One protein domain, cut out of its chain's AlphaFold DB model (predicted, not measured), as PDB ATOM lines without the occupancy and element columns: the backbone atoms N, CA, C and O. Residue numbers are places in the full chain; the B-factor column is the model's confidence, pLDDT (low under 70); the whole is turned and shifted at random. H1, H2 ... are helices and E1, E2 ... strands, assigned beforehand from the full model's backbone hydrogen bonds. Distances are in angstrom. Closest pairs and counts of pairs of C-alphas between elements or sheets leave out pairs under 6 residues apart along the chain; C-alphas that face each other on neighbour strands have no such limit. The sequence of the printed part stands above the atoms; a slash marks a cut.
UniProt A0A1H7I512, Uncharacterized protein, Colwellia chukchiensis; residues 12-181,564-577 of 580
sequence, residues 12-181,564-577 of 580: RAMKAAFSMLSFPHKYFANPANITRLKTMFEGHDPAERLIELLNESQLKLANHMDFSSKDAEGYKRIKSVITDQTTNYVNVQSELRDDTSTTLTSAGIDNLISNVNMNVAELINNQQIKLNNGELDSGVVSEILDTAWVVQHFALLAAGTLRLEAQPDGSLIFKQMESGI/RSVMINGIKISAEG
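AT A GLANCE: This is residues 12 to 181 and 564 to 577 of the 580 residues of an uncharacterized protein of Colwellia chukchiensis (UniProt A0A1H7I512). A strongly twisted five-stranded sheet has helices over one face, and the longest, H6, crosses the strands through the middle of the domain. H3 crosses beside it, and H1 and H2 lie beyond these two, making an up-and-down four-helix bundle in which each helix runs against the one before; H5 meets H6 at about a right angle, and the two-stranded sheet E1 E3 sits by the last residues of H3. The printed part has 184 residues, with six named helices and seven named strands in the order H1 H2 H3 E1 H4 E2 H5 E3 H6 E4 E5 E6 E7, class mixed. The large sheet, E2 E6 E7 E5 E4, is mixed, and the whole is compact, with a radius of gyration of the C-alphas of 17.0 A and spans of 49 by 45 by 29 A.

HOW THE PARTS SIT: Edge strand E2, residues 93 to 96, is antiparallel to E6, residues 564 to 568, with N 93 and O 565 within hydrogen-bond range at 2.9 A. E6 and E7, residues 571 to 576, form a hairpin, with N 566 and O 573 at 3.0 A. E7 is parallel to E5, residues 172 to 176, with N 174 and O 574 at 2.8 A. E5 and edge strand E4, residues 162 to 166, form a hairpin, with N 165 and O 173 at 2.9 A. H6, residues 138 to 158, is the hub and runs across the strands at a height of 8.9 A over the sheet. With H3, residues 45 to 64, and H5, residues 106 to 124, it makes two layers, helices on one face of a sheet. H3 touches H6 at a tilt of 35.4 degrees, only just steep, with closest C-alphas Leu 61 and Ile 144, 6.8 A. H1, residues 12 to 22, touches residues 151 to 158 of H6, with closest C-alphas Ala 17 and Ala 155, 4.2 A. H2, residues 31 to 40, forms a helical hairpin with H3, with closest C-alphas Lys 38 and Glu 48, 6.1 A. H5 is about perpendicular to H6, at 86 degrees, with closest C-alphas Val 120 and Trp 149, 6.3 A. H4, residues 86 to 89, touches H5 and H6. E1, residues 75 to 77, is antiparallel to E3, residues 128 to 132, with N 76 and O 129 at 2.8 A. Every O i to N i+4 pair is within range in H1, H2 and H6, 14 of 16 in H3 and 13 of 15 in H5; H4 is too short for one.

IN THESE COORDINATES: H1 begins at C-alpha 12 (217.057, 132.984, 131.263), and E7 ends at C-alpha 576 (191.472, 136.120, 134.468). From first to last C-alpha H6 measures 30.3 A, H3 29.8 A and H5 28.6 A.

THE WHOLE: The C-alphas farthest apart, of Glu 73 and Thr 102, are 51.9 A apart. Residues 98 to 108, of which 106 to 108 belong to H5, stand free. Residues 182 to 563 are not printed, and C-alphas 181 and 564 are 18.0 A apart across this cut. Of the links printed whole, none is long. Residues 101 to 107 have pLDDT under 70.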
ATOM      1  N   ARG A  12     217.485 134.353 131.579       89.69
ATOM      2  CA  ARG A  12     217.057 132.984 131.263       89.69
ATOM      3  C   ARG A  12     215.550 132.950 131.017       89.69
ATOM      4  O   ARG A  12     215.127 132.393 130.000       89.69
ATOM      5  N   ALA A  13     214.767 133.558 131.905       91.00
ATOM      6  CA  ALA A  13     213.326 133.711 131.752       91.00
ATOM      7  C   ALA A  13     212.969 134.516 130.498       91.00
ATOM      8  O   ALA A  13     212.182 134.052 129.672       91.00
ATOM      9  N   MET A  14     213.623 135.662 130.280       90.56
ATOM     10  CA  MET A  14     213.368 136.520 129.116       90.56
ATOM     11  C   MET A  14     213.638 135.807 127.788       90.56
ATOM     12  O   MET A  14     212.825 135.878 126.864       90.56
ATOM     13  N   LYS A  15     214.743 135.052 127.691       91.00
ATOM     14  CA  LYS A  15     215.059 134.251 126.497       91.00
ATOM     15  C   LYS A  15     214.041 133.130 126.275       91.00
ATOM     16  O   LYS A  15     213.681 132.862 125.124       91.00
ATOM     17  N   ALA A  16     213.567 132.483 127.342       93.69
ATOM     18  CA  ALA A  16     212.531 131.457 127.255       93.69
ATOM     19  C   ALA A  16     211.194 132.049 126.780       93.69
ATOM     20  O   ALA A  16     210.656 131.578 125.778       93.69
ATOM     21  N   ALA A  17     210.725 133.126 127.414       94.56
ATOM     22  CA  ALA A  17     209.490 133.824 127.062       94.56
ATOM     23  C   ALA A  17     209.510 134.337 125.613       94.56
ATOM     24  O   ALA A  17     208.603 134.045 124.836       94.56
ATOM     25  N   PHE A  18     210.590 135.002 125.186       93.38
ATOM     26  CA  PHE A  18     210.738 135.437 123.792       93.38
ATOM     27  C   PHE A  18     210.695 134.261 122.802       93.38
ATOM     28  O   PHE A  18     210.092 134.357 121.729       93.38
ATOM     29  N   SER A  19     211.315 133.131 123.152       94.31
ATOM     30  CA  SER A  19     211.320 131.935 122.304       94.31
ATOM     31  C   SER A  19     209.941 131.274 122.220       94.31
ATOM     32  O   SER A  19     209.556 130.834 121.136       94.31
ATOM     33  N   MET A  20     209.180 131.247 123.319       96.31
ATOM     34  CA  MET A  20     207.779 130.808 123.333       96.31
ATOM     35  C   MET A  20     206.926 131.682 122.412       96.31
ATOM     36  O   MET A  20     206.235 131.156 121.547       96.31
ATOM     37  N   LEU A  21     207.044 133.009 122.521       93.38
ATOM     38  CA  LEU A  21     206.318 133.966 121.677       93.38
ATOM     39  C   LEU A  21     206.744 133.906 120.200       93.38
ATOM     40  O   LEU A  21     205.960 134.217 119.307       93.38
ATOM     41  N   SER A  22     207.982 133.494 119.924       91.56
ATOM     42  CA  SER A  22     208.490 133.309 118.559       91.56
ATOM     43  C   SER A  22     208.031 132.002 117.916       91.56
ATOM     44  O   SER A  22     207.899 131.938 116.694       91.56
ATOM     45  N   PHE A  23     207.803 130.963 118.721       93.75
ATOM     46  CA  PHE A  23     207.451 129.622 118.258       93.75
ATOM     47  C   PHE A  23     206.281 129.031 119.059       93.75
ATOM     48  O   PHE A  23     206.399 127.910 119.570       93.75
ATOM     49  N   PRO A  24     205.136 129.736 119.155       95.19
ATOM     50  CA  PRO A  24     204.074 129.381 120.094       95.19
ATOM     51  C   PRO A  24     203.425 128.030 119.786       95.19
ATOM     52  O   PRO A  24     202.841 127.421 120.668       95.19
ATOM     53  N   HIS A  25     203.580 127.526 118.563       95.56
ATOM     54  CA  HIS A  25     203.019 126.265 118.079       95.56
ATOM     55  C   HIS A  25     203.942 125.039 118.250       95.56
ATOM     56  O   HIS A  25     203.493 123.917 118.037       95.56
ATOM     57  N   LYS A  26     205.234 125.220 118.573       95.81
ATOM     58  CA  LYS A  26     206.207 124.100 118.650       95.81
ATOM     59  C   LYS A  26     207.252 124.196 119.759       95.81
ATOM     60  O   LYS A  26     208.117 123.326 119.847       95.81
ATOM     61  N   TYR A  27     207.246 125.257 120.564       97.38
ATOM     62  CA  TYR A  27     208.252 125.448 121.608       97.38
ATOM     63  C   TYR A  27     208.316 124.272 122.597       97.38
ATOM     64  O   TYR A  27     209.415 123.826 122.934       97.38
ATOM     65  N   PHE A  28     207.157 123.755 123.010       98.00
ATOM     66  CA  PHE A  28     207.013 122.645 123.952       98.00
ATOM     67  C   PHE A  28     207.219 121.273 123.296       98.00
ATOM     68  O   PHE A  28     207.564 120.330 123.988       98.00
ATOM     69  N   ALA A  29     207.145 121.157 121.966       96.31
ATOM     70  CA  ALA A  29     207.496 119.912 121.271       96.31
ATOM     71  C   ALA A  29     209.012 119.602 121.273       96.31
ATOM     72  O   ALA A  29     209.431 118.541 120.812       96.31
ATOM     73  N   ASN A  30     209.863 120.525 121.745       96.00
ATOM     74  CA  ASN A  30     211.309 120.321 121.827       96.00
ATOM     75  C   ASN A  30     211.723 119.818 123.228       96.00
ATOM     76  O   ASN A  30     211.662 120.599 124.185       96.00
ATOM     77  N   PRO A  31     212.257 118.587 123.362       95.06
ATOM     78  CA  PRO A  31     212.635 118.017 124.658       95.06
ATOM     79  C   PRO A  31     213.639 118.865 125.451       95.06
ATOM     80  O   PRO A  31     213.559 118.945 126.674       95.06
ATOM     81  N   ALA A  32     214.566 119.549 124.770       96.19
ATOM     82  CA  ALA A  32     215.547 120.403 125.437       96.19
ATOM     83  C   ALA A  32     214.896 121.628 126.098       96.19
ATOM     84  O   ALA A  32     215.370 122.090 127.137       96.19
ATOM     85  N   ASN A  33     213.810 122.150 125.518       97.00
ATOM     86  CA  ASN A  33     213.045 123.233 126.127       97.00
ATOM     87  C   ASN A  33     212.288 122.725 127.355       97.00
ATOM     88  O   ASN A  33     212.366 123.360 128.400       97.00
ATOM     89  N   ILE A  34     211.652 121.553 127.270       97.56
ATOM     90  CA  ILE A  34     210.927 120.943 128.395       97.56
ATOM     91  C   ILE A  34     211.830 120.760 129.615       97.56
ATOM     92  O   ILE A  34     211.480 121.219 130.701       97.56
ATOM     93  N   THR A  35     213.027 120.193 129.440       95.62
ATOM     94  CA  THR A  35     213.994 120.055 130.540       95.62
ATOM     95  C   THR A  35     214.334 121.407 131.167       95.62
ATOM     96  O   THR A  35     214.325 121.546 132.387       95.62
ATOM     97  N   ARG A  36     214.584 122.437 130.346       95.25
ATOM     98  CA  ARG A  36     214.915 123.784 130.840       95.25
ATOM     99  C   ARG A  36     213.774 124.428 131.621       95.25
ATOM    100  O   ARG A  36     214.074 125.143 132.578       95.25
ATOM    101  N   LEU A  37     212.525 124.216 131.199       96.69
ATOM    102  CA  LEU A  37     211.340 124.737 131.881       96.69
ATOM    103  C   LEU A  37     211.096 124.015 133.198       96.69
ATOM    104  O   LEU A  37     210.899 124.683 134.202       96.69
ATOM    105  N   LYS A  38     211.196 122.684 133.231       95.50
ATOM    106  CA  LYS A  38     211.064 121.924 134.481       95.50
ATOM    107  C   LYS A  38     212.072 122.370 135.533       95.50
ATOM    108  O   LYS A  38     211.699 122.604 136.665       95.50
ATOM    109  N   THR A  39     213.327 122.594 135.144       95.69
ATOM    110  CA  THR A  39     214.329 123.161 136.062       95.69
ATOM    111  C   THR A  39     214.012 124.603 136.479       95.69
ATOM    112  O   THR A  39     214.405 125.026 137.555       95.69
ATOM    113  N   MET A  40     213.375 125.404 135.619       95.00
ATOM    114  CA  MET A  40     213.005 126.790 135.950       95.00
ATOM    115  C   MET A  40     211.824 126.852 136.928       95.00
ATOM    116  O   MET A  40     211.770 127.762 137.746       95.00
ATOM    117  N   PHE A  41     210.906 125.891 136.844       95.94
ATOM    118  CA  PHE A  41     209.681 125.812 137.639       95.94
ATOM    119  C   PHE A  41     209.705 124.662 138.655       95.94
ATOM    120  O   PHE A  41     208.648 124.187 139.060       95.94
ATOM    121  N   GLU A  42     210.898 124.216 139.056       95.50
ATOM    122  CA  GLU A  42     211.066 123.098 139.984       95.50
ATOM    123  C   GLU A  42     210.325 123.381 141.299       95.50
ATOM    124  O   GLU A  42     210.533 124.415 141.938       95.50
ATOM    125  N   GLY A  43     209.429 122.469 141.684       93.88
ATOM    126  CA  GLY A  43     208.597 122.610 142.884       93.88
ATOM    127  C   GLY A  43     207.343 123.473 142.701       93.88
ATOM    128  O   GLY A  43     206.647 123.754 143.678       93.88
ATOM    129  N   HIS A  44     207.025 123.889 141.470       96.19
ATOM    130  CA  HIS A  44     205.774 124.562 141.123       96.19
ATOM    131  C   HIS A  44     204.838 123.600 140.363       96.19
ATOM    132  O   HIS A  44     204.636 123.732 139.151       96.19
ATOM    133  N   ASP A  45     204.204 122.665 141.083       95.69
ATOM    134  CA  ASP A  45     203.389 121.571 140.516       95.69
ATOM    135  C   ASP A  45     202.398 121.998 139.409       95.69
ATOM    136  O   ASP A  45     202.340 121.329 138.370       95.69
ATOM    137  N   PRO A  46     201.635 123.113 139.530       97.38
ATOM    138  CA  PRO A  46     200.730 123.539 138.457       97.38
ATOM    139  C   PRO A  46     201.444 123.861 137.135       97.38
ATOM    140  O   PRO A  46     200.901 123.602 136.060       97.38
ATOM    141  N   ALA A  47     202.656 124.415 137.204       97.75
ATOM    142  CA  ALA A  47     203.438 124.797 136.033       97.75
ATOM    143  C   ALA A  47     204.072 123.562 135.392       97.75
ATOM    144  O   ALA A  47     203.990 123.412 134.177       97.75
ATOM    145  N   GLU A  48     204.615 122.642 136.193       97.38
ATOM    146  CA  GLU A  48     205.131 121.358 135.703       97.38
ATOM    147  C   GLU A  48     204.049 120.538 134.991       97.38
ATOM    148  O   GLU A  48     204.269 120.044 133.883       97.38
ATOM    149  N   ARG A  49     202.842 120.472 135.567       97.25
ATOM    150  CA  ARG A  49     201.690 119.820 134.930       97.25
ATOM    151  C   ARG A  49     201.313 120.480 133.602       97.25
ATOM    152  O   ARG A  49     201.004 119.780 132.638       97.25
ATOM    153  N   LEU A  50     201.331 121.812 133.536       98.31
ATOM    154  CA  LEU A  50     201.030 122.537 132.302       98.31
ATOM    155  C   LEU A  50     202.113 122.344 131.232       98.31
ATOM    156  O   LEU A  50     201.785 122.235 130.052       98.31
ATOM    157  N   ILE A  51     203.387 122.261 131.630       98.44
ATOM    158  CA  ILE A  51     204.504 121.968 130.724       98.44
ATOM    159  C   ILE A  51     204.267 120.633 130.008       98.44
ATOM    160  O   ILE A  51     204.416 120.572 128.789       98.44
ATOM    161  N   GLU A  52     203.864 119.589 130.737       97.62
ATOM    162  CA  GLU A  52     203.588 118.279 130.133       97.62
ATOM    163  C   GLU A  52     202.359 118.294 129.230       97.62
ATOM    164  O   GLU A  52     202.407 117.786 128.111       97.62
ATOM    165  N   LEU A  53     201.288 118.957 129.661       98.00
ATOM    166  CA  LEU A  53     200.076 119.099 128.859       98.00
ATOM    167  C   LEU A  53     200.354 119.782 127.507       98.00
ATOM    168  O   LEU A  53     199.878 119.336 126.461       98.00
ATOM    169  N   LEU A  54     201.149 120.857 127.517       98.38
ATOM    170  CA  LEU A  54     201.548 121.572 126.303       98.38
ATOM    171  C   LEU A  54     202.519 120.759 125.442       98.38
ATOM    172  O   LEU A  54     202.426 120.816 124.216       98.38
ATOM    173  N   ASN A  55     203.426 119.995 126.055       98.44
ATOM    174  CA  ASN A  55     204.330 119.083 125.355       98.44
ATOM    175  C   ASN A  55     203.543 118.019 124.572       98.44
ATOM    176  O   ASN A  55     203.693 117.910 123.355       98.44
ATOM    177  N   GLU A  56     202.636 117.303 125.241       97.75
ATOM    178  CA  GLU A  56     201.768 116.302 124.612       97.75
ATOM    179  C   GLU A  56     200.918 116.906 123.485       97.75
ATOM    180  O   GLU A  56     200.874 116.358 122.379       97.75
ATOM    181  N   SER A  57     200.283 118.058 123.742       97.75
ATOM    182  CA  SER A  57     199.459 118.748 122.742       97.75
ATOM    183  C   SER A  57     200.278 119.131 121.505       97.75
ATOM    184  O   SER A  57     199.909 118.799 120.376       97.75
ATOM    185  N   GLN A  58     201.438 119.771 121.682       97.62
ATOM    186  CA  GLN A  58     202.247 120.212 120.546       97.62
ATOM    187  C   GLN A  58     202.885 119.054 119.778       97.62
ATOM    188  O   GLN A  58     203.001 119.147 118.557       97.62
ATOM    189  N   LEU A  59     203.257 117.953 120.438       96.88
ATOM    190  CA  LEU A  59     203.734 116.749 119.749       96.88
ATOM    191  C   LEU A  59     202.647 116.135 118.858       96.88
ATOM    192  O   LEU A  59     202.933 115.737 117.727       96.88
ATOM    193  N   LYS A  60     201.393 116.102 119.328       96.31
ATOM    194  CA  LYS A  60     200.241 115.676 118.518       96.31
ATOM    195  C   LYS A  60     200.045 116.613 117.322       96.31
ATOM    196  O   LYS A  60     199.993 116.148 116.180       96.31
ATOM    197  N   LEU A  61     199.965 117.920 117.577       96.38
ATOM    198  CA  LEU A  61     199.656 118.942 116.572       96.38
ATOM    199  C   LEU A  61     200.771 119.143 115.539       96.38
ATOM    200  O   LEU A  61     200.481 119.497 114.397       96.38
ATOM    201  N   ALA A  62     202.026 118.842 115.882       94.00
ATOM    202  CA  ALA A  62     203.149 118.904 114.950       94.00
ATOM    203  C   ALA A  62     202.934 118.039 113.693       94.00
ATOM    204  O   ALA A  62     203.404 118.403 112.621       94.00
ATOM    205  N   ASN A  63     202.162 116.948 113.779       92.44
ATOM    206  CA  ASN A  63     201.828 116.100 112.623       92.44
ATOM    207  C   ASN A  63     200.878 116.766 111.608       92.44
ATOM    208  O   ASN A  63     200.660 116.239 110.513       92.44
ATOM    209  N   HIS A  64     200.287 117.901 111.982       95.50
ATOM    210  CA  HIS A  64     199.365 118.681 111.165       95.50
ATOM    211  C   HIS A  64     199.972 120.001 110.682       95.50
ATOM    212  O   HIS A  64     199.291 120.766 109.999       95.50
ATOM    213  N   MET A  65     201.236 120.278 111.007       95.88
ATOM    214  CA  MET A  65     201.910 121.521 110.645       95.88
ATOM    215  C   MET A  65     203.206 121.256 109.883       95.88
ATOM    216  O   MET A  65     203.936 120.317 110.186       95.88
ATOM    217  N   ASP A  66     203.521 122.132 108.932       94.31
ATOM    218  CA  ASP A  66     204.833 122.177 108.291       94.31
ATOM    219  C   ASP A  66     205.529 123.510 108.604       94.31
ATOM    220  O   ASP A  66     205.026 124.601 108.326       94.31
ATOM    221  N   PHE A  67     206.715 123.420 109.206       91.19
ATOM    222  CA  PHE A  67     207.489 124.587 109.643       91.19
ATOM    223  C   PHE A  67     208.539 125.044 108.628       91.19
ATOM    224  O   PHE A  67     209.392 125.871 108.964       91.19
ATOM    225  N   SER A  68     208.530 124.493 107.413       88.12
ATOM    226  CA  SER A  68     209.466 124.886 106.370       88.12
ATOM    227  C   SER A  68     209.103 126.250 105.772       88.12
ATOM    228  O   SER A  68     207.960 126.719 105.784       88.12
ATOM    229  N   SER A  69     210.120 126.925 105.239       84.19
ATOM    230  CA  SER A  69     209.953 128.222 104.577       84.19
ATOM    231  C   SER A  69     209.380 128.113 103.164       84.19
ATOM    232  O   SER A  69     208.987 129.128 102.593       84.19
ATOM    233  N   LYS A  70     209.350 126.908 102.586       89.06
ATOM    234  CA  LYS A  70     208.813 126.640 101.248       89.06
ATOM    235  C   LYS A  70     207.421 126.047 101.368       89.06
ATOM    236  O   LYS A  70     207.113 125.406 102.365       89.06
ATOM    237  N   ASP A  71     206.595 126.263 100.354       89.88
ATOM    238  CA  ASP A  71     205.258 125.681 100.345       89.88
ATOM    239  C   ASP A  71     205.340 124.159 100.181       89.88
ATOM    240  O   ASP A  71     205.989 123.666  99.254       89.88
ATOM    241  N   ALA A  72     204.731 123.432 101.117       91.88
ATOM    242  CA  ALA A  72     204.715 121.974 101.142       91.88
ATOM    243  C   ALA A  72     203.456 121.426 100.454       91.88
ATOM    244  O   ALA A  72     202.348 121.932 100.643       91.88
ATOM    245  N   GLU A  73     203.615 120.365  99.660       92.50
ATOM    246  CA  GLU A  73     202.486 119.694  99.010       92.50
ATOM    247  C   GLU A  73     201.529 119.104 100.057       92.50
ATOM    248  O   GLU A  73     201.956 118.477 101.025       92.50
ATOM    249  N   GLY A  74     200.223 119.318  99.872       93.94
ATOM    250  CA  GLY A  74     199.199 118.891 100.831       93.94
ATOM    251  C   GLY A  74     199.040 119.810 102.047       93.94
ATOM    252  O   GLY A  74     198.283 119.472 102.954       93.94
ATOM    253  N   TYR A  75     199.702 120.970 102.071       95.69
ATOM    254  CA  TYR A  75     199.544 121.991 103.108       95.69
ATOM    255  C   TYR A  75     199.032 123.304 102.516       95.69
ATOM    256  O   TYR A  75     199.306 123.647 101.365       95.69
ATOM    257  N   LYS A  76     198.316 124.079 103.333       94.19
ATOM    258  CA  LYS A  76     197.951 125.464 103.034       94.19
ATOM    259  C   LYS A  76     198.713 126.402 103.958       94.19
ATOM    260  O   LYS A  76     198.592 126.310 105.178       94.19
ATOM    261  N   ARG A  77     199.455 127.343 103.369       92.69
ATOM    262  CA  ARG A  77     200.028 128.473 104.101       92.69
ATOM    263  C   ARG A  77     198.953 129.523 104.355       92.69
ATOM    264  O   ARG A  77     198.376 130.053 103.407       92.69
ATOM    265  N   ILE A  78     198.734 129.844 105.623       90.56
ATOM    266  CA  ILE A  78     197.883 130.959 106.040       90.56
ATOM    267  C   ILE A  78     198.670 132.244 105.809       90.56
ATOM    268  O   ILE A  78     199.695 132.465 106.453       90.56
ATOM    269  N   LYS A  79     198.244 133.072 104.857       83.25
ATOM    270  CA  LYS A  79     198.977 134.305 104.522       83.25
ATOM    271  C   LYS A  79     198.548 135.452 105.418       83.25
ATOM    272  O   LYS A  79     199.379 136.223 105.878       83.25
ATOM    273  N   SER A  80     197.243 135.573 105.636       81.62
ATOM    274  CA  SER A  80     196.663 136.608 106.481       81.62
ATOM    275  C   SER A  80     195.331 136.127 107.026       81.62
ATOM    276  O   SER A  80     194.473 135.685 106.260       81.62
ATOM    277  N   VAL A  81     195.144 136.286 108.333       83.50
ATOM    278  CA  VAL A  81     193.925 135.892 109.052       83.50
ATOM    279  C   VAL A  81     192.628 136.417 108.448       83.50
ATOM    280  O   VAL A  81     191.618 135.720 108.461       83.50
ATOM    281  N   ILE A  82     192.658 137.627 107.881       78.19
ATOM    282  CA  ILE A  82     191.475 138.273 107.304       78.19
ATOM    283  C   ILE A  82     191.088 137.568 106.001       78.19
ATOM    284  O   ILE A  82     189.945 137.148 105.829       78.19
ATOM    285  N   THR A  83     192.047 137.403 105.090       78.12
ATOM    286  CA  THR A  83     191.817 136.777 103.778       78.12
ATOM    287  C   THR A  83     191.482 135.295 103.913       78.12
ATOM    288  O   THR A  83     190.655 134.775 103.169       78.12
ATOM    289  N   ASP A  84     192.115 134.620 104.870       83.44
ATOM    290  CA  ASP A  84     191.919 133.198 105.140       83.44
ATOM    291  C   ASP A  84     190.762 132.915 106.122       83.44
ATOM    292  O   ASP A  84     190.531 131.753 106.454       83.44
ATOM    293  N   GLN A  85     190.034 133.957 106.555       85.25
ATOM    294  CA  GLN A  85     188.884 133.899 107.475       85.25
ATOM    295  C   GLN A  85     189.162 133.106 108.758       85.25
ATOM    296  O   GLN A  85     188.303 132.388 109.274       85.25
ATOM    297  N   THR A  86     190.381 133.214 109.288       86.56
ATOM    298  CA  THR A  86     190.820 132.339 110.378       86.56
ATOM    299  C   THR A  86     190.222 132.686 111.731       86.56
ATOM    300  O   THR A  86     190.250 131.860 112.638       86.56
ATOM    301  N   THR A  87     189.618 133.866 111.865       86.81
ATOM    302  CA  THR A  87     188.851 134.257 113.054       86.81
ATOM    303  C   THR A  87     187.708 133.292 113.358       86.81
ATOM    304  O   THR A  87     187.338 133.143 114.516       86.81
ATOM    305  N   ASN A  88     187.187 132.591 112.344       88.06
ATOM    306  CA  ASN A  88     186.141 131.580 112.506       88.06
ATOM    307  C   ASN A  88     186.626 130.311 113.231       88.06
ATOM    308  O   ASN A  88     185.798 129.517 113.664       88.06
ATOM    309  N   TYR A  89     187.943 130.113 113.358       92.06
ATOM    310  CA  TYR A  89     188.546 128.978 114.067       92.06
ATOM    311  C   TYR A  89     188.937 129.317 115.514       92.06
ATOM    312  O   TYR A  89     189.560 128.506 116.185       92.06
ATOM    313  N   VAL A  90     188.628 130.521 116.005       92.62
ATOM    314  CA  VAL A  90     188.923 130.895 117.393       92.62
ATOM    315  C   VAL A  90     187.803 130.382 118.294       92.62
ATOM    316  O   VAL A  90     186.675 130.863 118.231       92.62
ATOM    317  N   ASN A  91     188.126 129.427 119.163       93.69
ATOM    318  CA  ASN A  91     187.214 128.790 120.120       93.69
ATOM    319  C   ASN A  91     187.467 129.204 121.583       93.69
ATOM    320  O   ASN A  91     186.827 128.666 122.489       93.69
ATOM    321  N   VAL A  92     188.351 130.180 121.819       91.00
ATOM    322  CA  VAL A  92     188.610 130.749 123.148       91.00
ATOM    323  C   VAL A  92     187.341 131.405 123.696       91.00
ATOM    324  O   VAL A  92     186.891 132.446 123.206       91.00
ATOM    325  N   GLN A  93     186.774 130.814 124.745       92.88
ATOM    326  CA  GLN A  93     185.557 131.299 125.389       92.88
ATOM    327  C   GLN A  93     185.854 132.556 126.201       92.88
ATOM    328  O   GLN A  93     186.932 132.671 126.780       92.88
ATOM    329  N   SER A  94     184.906 133.492 126.249       90.94
ATOM    330  CA  SER A  94     185.025 134.733 127.020       90.94
ATOM    331  C   SER A  94     183.827 134.875 127.954       90.94
ATOM    332  O   SER A  94     182.684 134.811 127.510       90.94
ATOM    333  N   GLU A  95     184.102 135.079 129.236       89.19
ATOM    334  CA  GLU A  95     183.125 135.283 130.302       89.19
ATOM    335  C   GLU A  95     183.410 136.632 130.974       89.19
ATOM    336  O   GLU A  95     184.565 136.974 131.235       89.19
ATOM    337  N   LEU A  96     182.367 137.418 131.240       84.31
ATOM    338  CA  LEU A  96     182.489 138.664 131.998       84.31
ATOM    339  C   LEU A  96     182.416 138.372 133.491       84.31
ATOM    340  O   LEU A  96     181.645 137.515 133.919       84.31
ATOM    341  N   ARG A  97     183.167 139.128 134.288       80.56
ATOM    342  CA  ARG A  97     183.043 139.077 135.745       80.56
ATOM    343  C   ARG A  97     181.742 139.734 136.203       80.56
ATOM    344  O   ARG A  97     181.313 140.737 135.627       80.56
ATOM    345  N   ASP A  98     181.158 139.214 137.277       70.88
ATOM    346  CA  ASP A  98     179.884 139.698 137.829       70.88
ATOM    347  C   ASP A  98     179.925 141.173 138.278       70.88
ATOM    348  O   ASP A  98     178.897 141.847 138.309       70.88
ATOM    349  N   ASP A  99     181.108 141.697 138.602       70.00
ATOM    350  CA  ASP A  99     181.356 143.072 139.045       70.00
ATOM    351  C   ASP A  99     181.709 144.043 137.901       70.00
ATOM    352  O   ASP A  99     182.091 145.193 138.146       70.00
ATOM    353  N   THR A 100     181.561 143.613 136.642       70.62
ATOM    354  CA  THR A 100     181.815 144.461 135.471       70.62
ATOM    355  C   THR A 100     180.944 145.718 135.520       70.62
ATOM    356  O   THR A 100     179.718 145.648 135.609       70.62
ATOM    357  N   SER A 101     181.575 146.896 135.422       67.19
ATOM    358  CA  SER A 101     180.864 148.180 135.436       67.19
ATOM    359  C   SER A 101     179.760 148.229 134.377       67.19
ATOM    360  O   SER A 101     180.017 148.010 133.194       67.19
ATOM    361  N   THR A 102     178.560 148.653 134.780       59.81
ATOM    362  CA  THR A 102     177.402 148.881 133.892       59.81
ATOM    363  C   THR A 102     177.654 149.945 132.819       59.81
ATOM    364  O   THR A 102     176.881 150.076 131.874       59.81
ATOM    365  N   THR A 103     178.747 150.705 132.937       60.19
ATOM    366  CA  THR A 103     179.183 151.677 131.927       60.19
ATOM    367  C   THR A 103     179.794 151.028 130.679       60.19
ATOM    368  O   THR A 103     179.877 151.689 129.646       60.19
ATOM    369  N   LEU A 104     180.235 149.764 130.747       67.38
ATOM    370  CA  LEU A 104     180.681 149.006 129.576       67.38
ATOM    371  C   LEU A 104     179.452 148.553 128.780       67.38
ATOM    372  O   LEU A 104     178.758 147.613 129.157       67.38
ATOM    373  N   THR A 105     179.161 149.250 127.682       68.12
ATOM    374  CA  THR A 105     178.065 148.861 126.780       68.12
ATOM    375  C   THR A 105     178.319 147.479 126.171       68.12
ATOM    376  O   THR A 105     179.472 147.110 125.939       68.12
ATOM    377  N   SER A 106     177.253 146.745 125.838       68.56
ATOM    378  CA  SER A 106     177.355 145.447 125.151       68.56
ATOM    379  C   SER A 106     178.191 145.532 123.869       68.56
ATOM    380  O   SER A 106     179.106 144.741 123.683       68.56
ATOM    381  N   ALA A 107     177.981 146.571 123.056       69.19
ATOM    382  CA  ALA A 107     178.769 146.816 121.847       69.19
ATOM    383  C   ALA A 107     180.269 147.039 122.130       69.19
ATOM    384  O   ALA A 107     181.121 146.650 121.332       69.19
ATOM    385  N   GLY A 108     180.610 147.661 123.265       73.00
ATOM    386  CA  GLY A 108     181.998 147.831 123.699       73.00
ATOM    387  C   GLY A 108     182.652 146.505 124.093       73.00
ATOM    388  O   GLY A 108     183.806 146.265 123.742       73.00
ATOM    389  N   ILE A 109     181.898 145.632 124.764       74.00
ATOM    390  CA  ILE A 109     182.346 144.286 125.137       74.00
ATOM    391  C   ILE A 109     182.540 143.416 123.891       74.00
ATOM    392  O   ILE A 109     183.593 142.797 123.748       74.00
ATOM    393  N   ASP A 110     181.584 143.420 122.961       79.56
ATOM    394  CA  ASP A 110     181.676 142.646 121.719       79.56
ATOM    395  C   ASP A 110     182.897 143.062 120.889       79.56
ATOM    396  O   ASP A 110     183.625 142.218 120.365       79.56
ATOM    397  N   ASN A 111     183.177 144.368 120.818       78.50
ATOM    398  CA  ASN A 111     184.368 144.884 120.148       78.50
ATOM    399  C   ASN A 111     185.659 144.426 120.851       78.50
ATOM    400  O   ASN A 111     186.598 143.981 120.192       78.50
ATOM    401  N   LEU A 112     185.702 144.480 122.186       78.38
ATOM    402  CA  LEU A 112     186.847 143.999 122.960       78.38
ATOM    403  C   LEU A 112     187.103 142.503 122.709       78.38
ATOM    404  O   LEU A 112     188.234 142.135 122.393       78.38
ATOM    405  N   ILE A 113     186.059 141.667 122.758       83.50
ATOM    406  CA  ILE A 113     186.132 140.224 122.474       83.50
ATOM    407  C   ILE A 113     186.592 139.970 121.029       83.50
ATOM    408  O   ILE A 113     187.484 139.155 120.793       83.50
ATOM    409  N   SER A 114     186.034 140.695 120.056       83.44
ATOM    410  CA  SER A 114     186.426 140.582 118.647       83.44
ATOM    411  C   SER A 114     187.911 140.890 118.437       83.44
ATOM    412  O   SER A 114     188.597 140.161 117.718       83.44
ATOM    413  N   ASN A 115     188.434 141.934 119.086       80.62
ATOM    414  CA  ASN A 115     189.844 142.310 118.968       80.62
ATOM    415  C   ASN A 115     190.767 141.244 119.568       80.62
ATOM    416  O   ASN A 115     191.729 140.830 118.923       80.62
ATOM    417  N   VAL A 116     190.451 140.723 120.758       85.19
ATOM    418  CA  VAL A 116     191.276 139.668 121.370       85.19
ATOM    419  C   VAL A 116     191.161 138.323 120.642       85.19
ATOM    420  O   VAL A 116     192.084 137.511 120.718       85.19
ATOM    421  N   ASN A 117     190.072 138.066 119.912       89.44
ATOM    422  CA  ASN A 117     189.968 136.912 119.012       89.44
ATOM    423  C   ASN A 117     190.834 137.093 117.762       89.44
ATOM    424  O   ASN A 117     191.497 136.146 117.343       89.44
ATOM    425  N   MET A 118     190.886 138.302 117.196       87.62
ATOM    426  CA  MET A 118     191.786 138.608 116.081       87.62
ATOM    427  C   MET A 118     193.251 138.374 116.472       87.62
ATOM    428  O   MET A 118     193.962 137.679 115.750       87.62
ATOM    429  N   ASN A 119     193.673 138.850 117.650       86.69
ATOM    430  CA  ASN A 119     195.035 138.638 118.159       86.69
ATOM    431  C   ASN A 119     195.386 137.146 118.288       86.69
ATOM    432  O   ASN A 119     196.494 136.737 117.945       86.69
ATOM    433  N   VAL A 120     194.436 136.317 118.742       91.31
ATOM    434  CA  VAL A 120     194.620 134.858 118.791       91.31
ATOM    435  C   VAL A 120     194.778 134.301 117.382       91.31
ATOM    436  O   VAL A 120     195.743 133.589 117.114       91.31
ATOM    437  N   ALA A 121     193.883 134.662 116.459       91.62
ATOM    438  CA  ALA A 121     193.937 134.197 115.078       91.62
ATOM    439  C   ALA A 121     195.278 134.535 114.398       91.62
ATOM    440  O   ALA A 121     195.765 133.756 113.578       91.62
ATOM    441  N   GLU A 122     195.903 135.669 114.727       89.56
ATOM    442  CA  GLU A 122     197.186 136.082 114.142       89.56
ATOM    443  C   GLU A 122     198.353 135.141 114.481       89.56
ATOM    444  O   GLU A 122     199.344 135.119 113.745       89.56
ATOM    445  N   LEU A 123     198.225 134.290 115.508       90.31
ATOM    446  CA  LEU A 123     199.252 133.315 115.902       90.31
ATOM    447  C   LEU A 123     199.555 132.264 114.824       90.31
ATOM    448  O   LEU A 123     200.631 131.659 114.846       90.31
ATOM    449  N   ILE A 124     198.642 132.056 113.868       91.38
ATOM    450  CA  ILE A 124     198.829 131.117 112.750       91.38
ATOM    451  C   ILE A 124     199.247 131.788 111.440       91.38
ATOM    452  O   ILE A 124     199.422 131.096 110.436       91.38
ATOM    453  N   ASN A 125     199.465 133.108 111.420       88.50
ATOM    454  CA  ASN A 125     200.005 133.771 110.234       88.50
ATOM    455  C   ASN A 125     201.340 133.130 109.810       88.50
ATOM    456  O   ASN A 125     202.199 132.791 110.632       88.50
ATOM    457  N   ASN A 126     201.503 132.956 108.497       86.88
ATOM    458  CA  ASN A 126     202.589 132.238 107.825       86.88
ATOM    459  C   ASN A 126     202.758 130.755 108.158       86.88
ATOM    460  O   ASN A 126     203.675 130.133 107.608       86.88
ATOM    461  N   GLN A 127     201.918 130.170 109.009       92.00
ATOM    462  CA  GLN A 127     202.003 128.745 109.296       92.00
ATOM    463  C   GLN A 127     201.418 127.933 108.145       92.00
ATOM    464  O   GLN A 127     200.486 128.370 107.465       92.00
ATOM    465  N   GLN A 128     201.988 126.750 107.914       94.56
ATOM    466  CA  GLN A 128     201.456 125.793 106.954       94.56
ATOM    467  C   GLN A 128     200.709 124.705 107.699       94.56
ATOM    468  O   GLN A 128     201.289 124.021 108.541       94.56
ATOM    469  N   ILE A 129     199.431 124.551 107.377       95.56
ATOM    470  CA  ILE A 129     198.545 123.592 108.027       95.56
ATOM    471  C   ILE A 129     198.146 122.536 107.005       95.56
ATOM    472  O   ILE A 129     197.826 122.855 105.856       95.56
ATOM    473  N   LYS A 130     198.214 121.272 107.417       96.19
ATOM    474  CA  LYS A 130     197.899 120.117 106.582       96.19
ATOM    475  C   LYS A 130     196.443 120.171 106.134       96.19
ATOM    476  O   LYS A 130     195.546 120.409 106.940       96.19
ATOM    477  N   LEU A 131     196.218 119.911 104.853       94.94
ATOM    478  CA  LEU A 131     194.885 119.803 104.279       94.94
ATOM    479  C   LEU A 131     194.319 118.401 104.510       94.94
ATOM    480  O   LEU A 131     195.017 117.397 104.352       94.94
ATOM    481  N   ASN A 132     193.031 118.338 104.832       91.00
ATOM    482  CA  ASN A 132     192.250 117.113 104.887       91.00
ATOM    483  C   ASN A 132     191.193 117.173 103.778       91.00
ATOM    484  O   ASN A 132     190.377 118.089 103.749       91.00
ATOM    485  N   ASN A 133     191.252 116.248 102.816       87.19
ATOM    486  CA  ASN A 133     190.409 116.263 101.610       87.19
ATOM    487  C   ASN A 133     190.435 117.598 100.830       87.19
ATOM    488  O   ASN A 133     189.446 117.989 100.221       87.19
ATOM    489  N   GLY A 134     191.582 118.286 100.830       88.00
ATOM    490  CA  GLY A 134     191.772 119.558 100.122       88.00
ATOM    491  C   GLY A 134     191.362 120.810 100.906       88.00
ATOM    492  O   GLY A 134     191.609 121.913 100.424       88.00
ATOM    493  N   GLU A 135     190.816 120.664 102.115       89.62
ATOM    494  CA  GLU A 135     190.359 121.776 102.956       89.62
ATOM    495  C   GLU A 135     191.078 121.812 104.315       89.62
ATOM    496  O   GLU A 135     191.750 120.860 104.715       89.62
ATOM    497  N   LEU A 136     190.981 122.947 105.016       91.56
ATOM    498  CA  LEU A 136     191.491 123.075 106.381       91.56
ATOM    499  C   LEU A 136     190.539 122.384 107.358       91.56
ATOM    500  O   LEU A 136     189.336 122.631 107.341       91.56
ATOM    501  N   ASP A 137     191.093 121.584 108.263       93.06
ATOM    502  CA  ASP A 137     190.325 121.002 109.358       93.06
ATOM    503  C   ASP A 137     190.130 122.036 110.477       93.06
ATOM    504  O   ASP A 137     191.063 122.361 111.213       93.06
ATOM    505  N   SER A 138     188.904 122.553 110.599       92.44
ATOM    506  CA  SER A 138     188.551 123.577 111.590       92.44
ATOM    507  C   SER A 138     188.885 123.190 113.035       92.44
ATOM    508  O   SER A 138     189.333 124.048 113.797       92.44
ATOM    509  N   GLY A 139     188.728 121.914 113.406       94.69
ATOM    510  CA  GLY A 139     189.026 121.438 114.754       94.69
ATOM    511  C   GLY A 139     190.523 121.495 115.031       94.69
ATOM    512  O   GLY A 139     190.947 122.024 116.054       94.69
ATOM    513  N   VAL A 140     191.333 121.057 114.066       94.88
ATOM    514  CA  VAL A 140     192.798 121.112 114.168       94.88
ATOM    515  C   VAL A 140     193.305 122.551 114.231       94.88
ATOM    516  O   VAL A 140     194.170 122.851 115.049       94.88
ATOM    517  N   VAL A 141     192.778 123.459 113.398       95.69
ATOM    518  CA  VAL A 141     193.184 124.876 113.450       95.69
ATOM    519  C   VAL A 141     192.852 125.491 114.813       95.69
ATOM    520  O   VAL A 141     193.684 126.209 115.369       95.69
ATOM    521  N   SER A 142     191.683 125.164 115.369       96.50
ATOM    522  CA  SER A 142     191.260 125.624 116.698       96.50
ATOM    523  C   SER A 142     192.189 125.100 117.800       96.50
ATOM    524  O   SER A 142     192.695 125.883 118.597       96.50
ATOM    525  N   GLU A 143     192.525 123.801 117.795       96.94
ATOM    526  CA  GLU A 143     193.460 123.213 118.774       96.94
ATOM    527  C   GLU A 143     194.862 123.861 118.716       96.94
ATOM    528  O   GLU A 143     195.498 124.082 119.755       96.94
ATOM    529  N   ILE A 144     195.351 124.196 117.511       97.06
ATOM    530  CA  ILE A 144     196.617 124.930 117.319       97.06
ATOM    531  C   ILE A 144     196.540 126.318 117.961       97.06
ATOM    532  O   ILE A 144     197.473 126.718 118.663       97.06
ATOM    533  N   LEU A 145     195.447 127.045 117.727       96.69
ATOM    534  CA  LEU A 145     195.225 128.388 118.262       96.69
ATOM    535  C   LEU A 145     195.099 128.388 119.788       96.69
ATOM    536  O   LEU A 145     195.774 129.183 120.440       96.69
ATOM    537  N   ASP A 146     194.325 127.465 120.357       97.06
ATOM    538  CA  ASP A 146     194.190 127.286 121.806       97.06
ATOM    539  C   ASP A 146     195.543 127.041 122.468       97.06
ATOM    540  O   ASP A 146     195.914 127.699 123.442       97.06
ATOM    541  N   THR A 147     196.313 126.110 121.903       97.50
ATOM    542  CA  THR A 147     197.630 125.752 122.430       97.50
ATOM    543  C   THR A 147     198.581 126.946 122.344       97.50
ATOM    544  O   THR A 147     199.272 127.255 123.315       97.50
ATOM    545  N   ALA A 148     198.597 127.662 121.217       96.31
ATOM    546  CA  ALA A 148     199.429 128.848 121.034       96.31
ATOM    547  C   ALA A 148     199.047 129.983 122.002       96.31
ATOM    548  O   ALA A 148     199.933 130.636 122.558       96.31
ATOM    549  N   TRP A 149     197.750 130.182 122.255       96.25
ATOM    550  CA  TRP A 149     197.242 131.160 123.217       96.25
ATOM    551  C   TRP A 149     197.708 130.850 124.645       96.25
ATOM    552  O   TRP A 149     198.234 131.731 125.332       96.25
ATOM    553  N   VAL A 150     197.625 129.587 125.082       97.69
ATOM    554  CA  VAL A 150     198.145 129.170 126.397       97.69
ATOM    555  C   VAL A 150     199.662 129.365 126.487       97.69
ATOM    556  O   VAL A 150     200.166 129.792 127.525       97.69
ATOM    557  N   VAL A 151     200.406 129.128 125.402       97.62
ATOM    558  CA  VAL A 151     201.859 129.363 125.367       97.62
ATOM    559  C   VAL A 151     202.216 130.842 125.544       97.62
ATOM    560  O   VAL A 151     203.198 131.140 126.223       97.62
ATOM    561  N   GLN A 152     201.422 131.781 125.014       95.12
ATOM    562  CA  GLN A 152     201.629 133.212 125.283       95.12
ATOM    563  C   GLN A 152     201.460 133.545 126.774       95.12
ATOM    564  O   GLN A 152     202.270 134.282 127.335       95.12
ATOM    565  N   HIS A 153     200.462 132.956 127.436       96.75
ATOM    566  CA  HIS A 153     200.240 133.135 128.876       96.75
ATOM    567  C   HIS A 153     201.366 132.504 129.699       96.75
ATOM    568  O   HIS A 153     201.844 133.093 130.666       96.75
ATOM    569  N   PHE A 154     201.866 131.343 129.272       97.69
ATOM    570  CA  PHE A 154     203.033 130.720 129.888       97.69
ATOM    571  C   PHE A 154     204.290 131.597 129.752       97.69
ATOM    572  O   PHE A 154     205.083 131.683 130.687       97.69
ATOM    573  N   ALA A 155     204.467 132.298 128.628       95.94
ATOM    574  CA  ALA A 155     205.580 133.232 128.453       95.94
ATOM    575  C   ALA A 155     205.527 134.387 129.470       95.94
ATOM    576  O   ALA A 155     206.557 134.759 130.031       95.94
ATOM    577  N   LEU A 156     204.332 134.910 129.758       94.62
ATOM    578  CA  LEU A 156     204.128 135.936 130.784       94.62
ATOM    579  C   LEU A 156     204.295 135.397 132.217       94.62
ATOM    580  O   LEU A 156     204.783 136.120 133.084       94.62
ATOM    581  N   LEU A 157     203.943 134.131 132.470       95.69
ATOM    582  CA  LEU A 157     204.271 133.436 133.723       95.69
ATOM    583  C   LEU A 157     205.791 133.335 133.906       95.69
ATOM    584  O   LEU A 157     206.303 133.690 134.961       95.69
ATOM    585  N   ALA A 158     206.518 132.908 132.869       94.38
ATOM    586  CA  ALA A 158     207.979 132.830 132.906       94.38
ATOM    587  C   ALA A 158     208.625 134.196 133.162       94.38
ATOM    588  O   ALA A 158     209.607 134.275 133.886       94.38
ATOM    589  N   ALA A 159     208.051 135.272 132.623       90.56
ATOM    590  CA  ALA A 159     208.530 136.638 132.833       90.56
ATOM    591  C   ALA A 159     208.208 137.233 134.218       90.56
ATOM    592  O   ALA A 159     208.647 138.347 134.513       90.56
ATOM    593  N   GLY A 160     207.430 136.527 135.049       90.25
ATOM    594  CA  GLY A 160     206.998 136.985 136.373       90.25
ATOM    595  C   GLY A 160     205.794 137.933 136.368       90.25
ATOM    596  O   GLY A 160     205.408 138.434 137.422       90.25
ATOM    597  N   THR A 161     205.174 138.175 135.210       91.50
ATOM    598  CA  THR A 161     203.989 139.040 135.081       91.50
ATOM    599  C   THR A 161     202.724 138.356 135.606       91.50
ATOM    600  O   THR A 161     201.824 139.002 136.154       91.50
ATOM    601  N   LEU A 162     202.642 137.036 135.423       95.06
ATOM    602  CA  LEU A 162     201.507 136.216 135.830       95.06
ATOM    603  C   LEU A 162     201.914 135.198 136.886       95.06
ATOM    604  O   LEU A 162     203.076 134.819 137.000       95.06
ATOM    605  N   ARG A 163     200.910 134.687 137.590       95.69
ATOM    606  CA  ARG A 163     200.990 133.479 138.407       95.69
ATOM    607  C   ARG A 163     199.974 132.452 137.924       95.69
ATOM    608  O   ARG A 163     198.959 132.811 137.324       95.69
ATOM    609  N   LEU A 164     200.250 131.184 138.205       97.94
ATOM    610  CA  LEU A 164     199.415 130.056 137.808       97.94
ATOM    611  C   LEU A 164     198.909 129.319 139.047       97.94
ATOM    612  O   LEU A 164     199.700 128.851 139.861       97.94
ATOM    613  N   GLU A 165     197.593 129.182 139.168       97.25
ATOM    614  CA  GLU A 165     196.939 128.499 140.284       97.25
ATOM    615  C   GLU A 165     196.196 127.253 139.775       97.25
ATOM    616  O   GLU A 165     195.541 127.292 138.731       97.25
ATOM    617  N   ALA A 166     196.273 126.147 140.520       96.81
ATOM    618  CA  ALA A 166     195.433 124.974 140.290       96.81
ATOM    619  C   ALA A 166     194.133 125.090 141.093       96.81
ATOM    620  O   ALA A 166     194.151 125.436 142.275       96.81
ATOM    621  N   GLN A 167     193.009 124.797 140.449       96.00
ATOM    622  CA  GLN A 167     191.691 124.775 141.078       96.00
ATOM    623  C   GLN A 167     191.343 123.367 141.594       96.00
ATOM    624  O   GLN A 167     191.927 122.381 141.130       96.00
ATOM    625  N   PRO A 168     190.378 123.231 142.530       93.50
ATOM    626  CA  PRO A 168     189.993 121.934 143.101       93.50
ATOM    627  C   PRO A 168     189.488 120.904 142.081       93.50
ATOM    628  O   PRO A 168     189.640 119.705 142.294       93.50
ATOM    629  N   ASP A 169     188.903 121.361 140.972       92.69
ATOM    630  CA  ASP A 169     188.441 120.520 139.859       92.69
ATOM    631  C   ASP A 169     189.579 120.085 138.915       92.69
ATOM    632  O   ASP A 169     189.349 119.414 137.909       92.69
ATOM    633  N   GLY A 170     190.818 120.469 139.229       92.75
ATOM    634  CA  GLY A 170     191.993 120.210 138.415       92.75
ATOM    635  C   GLY A 170     192.166 121.177 137.245       92.75
ATOM    636  O   GLY A 170     193.104 120.977 136.470       92.75
ATOM    637  N   SER A 171     191.334 122.211 137.095       96.94
ATOM    638  CA  SER A 171     191.574 123.279 136.120       96.94
ATOM    639  C   SER A 171     192.757 124.165 136.524       96.94
ATOM    640  O   SER A 171     193.209 124.160 137.673       96.94
ATOM    641  N   LEU A 172     193.299 124.895 135.553       98.38
ATOM    642  CA  LEU A 172     194.416 125.815 135.747       98.38
ATOM    643  C   LEU A 172     193.973 127.239 135.416       98.38
ATOM    644  O   LEU A 172     193.295 127.459 134.411       98.38
ATOM    645  N   ILE A 173     194.372 128.208 136.238       97.69
ATOM    646  CA  ILE A 173     194.037 129.616 136.026       97.69
ATOM    647  C   ILE A 173     195.272 130.507 136.123       97.69
ATOM    648  O   ILE A 173     195.991 130.506 137.121       97.69
ATOM    649  N   PHE A 174     195.504 131.282 135.069       97.88
ATOM    650  CA  PHE A 174     196.449 132.384 135.066       97.88
ATOM    651  C   PHE A 174     195.805 133.624 135.682       97.88
ATOM    652  O   PHE A 174     194.696 134.013 135.304       97.88
ATOM    653  N   LYS A 175     196.532 134.271 136.593       95.69
ATOM    654  CA  LYS A 175     196.166 135.551 137.209       95.69
ATOM    655  C   LYS A 175     197.346 136.510 137.157       95.69
ATOM    656  O   LYS A 175     198.494 136.078 137.087       95.69
ATOM    657  N   GLN A 176     197.071 137.809 137.225       93.44
ATOM    658  CA  GLN A 176     198.126 138.806 137.400       93.44
ATOM    659  C   GLN A 176     198.886 138.557 138.712       93.44
ATOM    660  O   GLN A 176     198.278 138.196 139.723       93.44
ATOM    661  N   MET A 177     200.207 138.764 138.697       91.88
ATOM    662  CA  MET A 177     201.032 138.638 139.902       91.88
ATOM    663  C   MET A 177     200.566 139.616 140.992       91.88
ATOM    664  O   MET A 177     200.291 139.206 142.122       91.88
ATOM    665  N   GLU A 178     200.359 140.879 140.604       89.94
ATOM    666  CA  GLU A 178     199.728 141.930 141.406       89.94
ATOM    667  C   GLU A 178     198.527 142.535 140.671       89.94
ATOM    668  O   GLU A 178     198.492 142.609 139.442       89.94
ATOM    669  N   SER A 179     197.525 142.998 141.424       86.50
ATOM    670  CA  SER A 179     196.335 143.616 140.836       86.50
ATOM    671  C   SER A 179     196.682 144.919 140.102       86.50
ATOM    672  O   SER A 179     197.228 145.863 140.684       86.50
ATOM    673  N   GLY A 180     196.330 144.979 138.815       86.00
ATOM    674  CA  GLY A 180     196.547 146.155 137.975       86.00
ATOM    675  C   GLY A 180     198.003 146.343 137.553       86.00
ATOM    676  O   GLY A 180     198.398 147.473 137.259       86.00
ATOM    677  N   ILE A 181     198.809 145.275 137.543       88.31
ATOM    678  CA  ILE A 181     200.173 145.314 136.995       88.31
ATOM    679  C   ILE A 181     200.154 145.527 135.472       88.31
ATOM    680  O   ILE A 181     201.040 146.177 134.930       88.31
ATOM    681  N   ARG A 564     189.025 134.509 130.075       93.94
ATOM    682  CA  ARG A 564     189.078 133.711 128.844       93.94
ATOM    683  C   ARG A 564     189.474 132.282 129.150       93.94
ATOM    684  O   ARG A 564     190.288 132.071 130.045       93.94
ATOM    685  N   SER A 565     188.911 131.305 128.442       96.25
ATOM    686  CA  SER A 565     189.237 129.898 128.691       96.25
ATOM    687  C   SER A 565     189.198 129.007 127.454       96.25
ATOM    688  O   SER A 565     188.490 129.285 126.486       96.25
ATOM    689  N   VAL A 566     189.981 127.930 127.519       97.31
ATOM    690  CA  VAL A 566     190.093 126.874 126.504       97.31
ATOM    691  C   VAL A 566     190.125 125.502 127.176       97.31
ATOM    692  O   VAL A 566     190.376 125.392 128.380       97.31
ATOM    693  N   MET A 567     189.914 124.447 126.388       96.94
ATOM    694  CA  MET A 567     190.043 123.057 126.830       96.94
ATOM    695  C   MET A 567     191.210 122.392 126.097       96.94
ATOM    696  O   MET A 567     191.139 122.203 124.888       96.94
ATOM    697  N   ILE A 568     192.254 121.975 126.821       96.12
ATOM    698  CA  ILE A 568     193.376 121.208 126.252       96.12
ATOM    699  C   ILE A 568     193.393 119.824 126.899       96.12
ATOM    700  O   ILE A 568     193.503 119.710 128.118       96.12
ATOM    701  N   ASN A 569     193.236 118.772 126.089       92.31
ATOM    702  CA  ASN A 569     193.143 117.367 126.522       92.31
ATOM    703  C   ASN A 569     192.209 117.152 127.736       92.31
ATOM    704  O   ASN A 569     192.531 116.421 128.668       92.31
ATOM    705  N   GLY A 570     191.046 117.814 127.738       92.81
ATOM    706  CA  GLY A 570     190.044 117.693 128.805       92.81
ATOM    707  C   GLY A 570     190.318 118.529 130.063       92.81
ATOM    708  O   GLY A 570     189.500 118.504 130.978       92.81
ATOM    709  N   ILE A 571     191.406 119.301 130.109       96.62
ATOM    710  CA  ILE A 571     191.721 120.218 131.210       96.62
ATOM    711  C   ILE A 571     191.329 121.642 130.804       96.62
ATOM    712  O   ILE A 571     191.783 122.146 129.774       96.62
ATOM    713  N   LYS A 572     190.506 122.303 131.630       97.81
ATOM    714  CA  LYS A 572     190.177 123.724 131.461       97.81
ATOM    715  C   LYS A 572     191.378 124.578 131.854       97.81
ATOM    716  O   LYS A 572     191.911 124.435 132.956       97.81
ATOM    717  N   ILE A 573     191.772 125.484 130.966       98.31
ATOM    718  CA  ILE A 573     192.818 126.479 131.209       98.31
ATOM    719  C   ILE A 573     192.188 127.851 131.034       98.31
ATOM    720  O   ILE A 573     191.587 128.126 129.997       98.31
ATOM    721  N   SER A 574     192.303 128.692 132.056       97.19
ATOM    722  CA  SER A 574     191.663 130.005 132.101       97.19
ATOM    723  C   SER A 574     192.673 131.122 132.349       97.19
ATOM    724  O   SER A 574     193.731 130.900 132.930       97.19
ATOM    725  N   ALA A 575     192.328 132.333 131.933       95.88
ATOM    726  CA  ALA A 575     193.100 133.554 132.115       95.88
ATOM    727  C   ALA A 575     192.158 134.659 132.601       95.88
ATOM    728  O   ALA A 575     191.251 135.058 131.870       95.88
ATOM    729  N   GLU A 576     192.351 135.135 133.830       93.50
ATOM    730  CA  GLU A 576     191.472 136.120 134.468       93.50
ATOM    731  C   GLU A 576     192.081 137.519 134.398       93.50
ATOM    732  O   GLU A 576     193.125 137.789 134.996       93.50
ATOM    733  N   GLY A 577     191.406 138.430 133.694       87.69
ATOM    734  CA  GLY A 577     191.767 139.842 133.692       87.69
ATOM    735  C   GLY A 577     193.131 140.129 133.064       87.69
ATOM    736  O   GLY A 577     193.834 141.009 133.547       87.69
TER     737      GLY A 577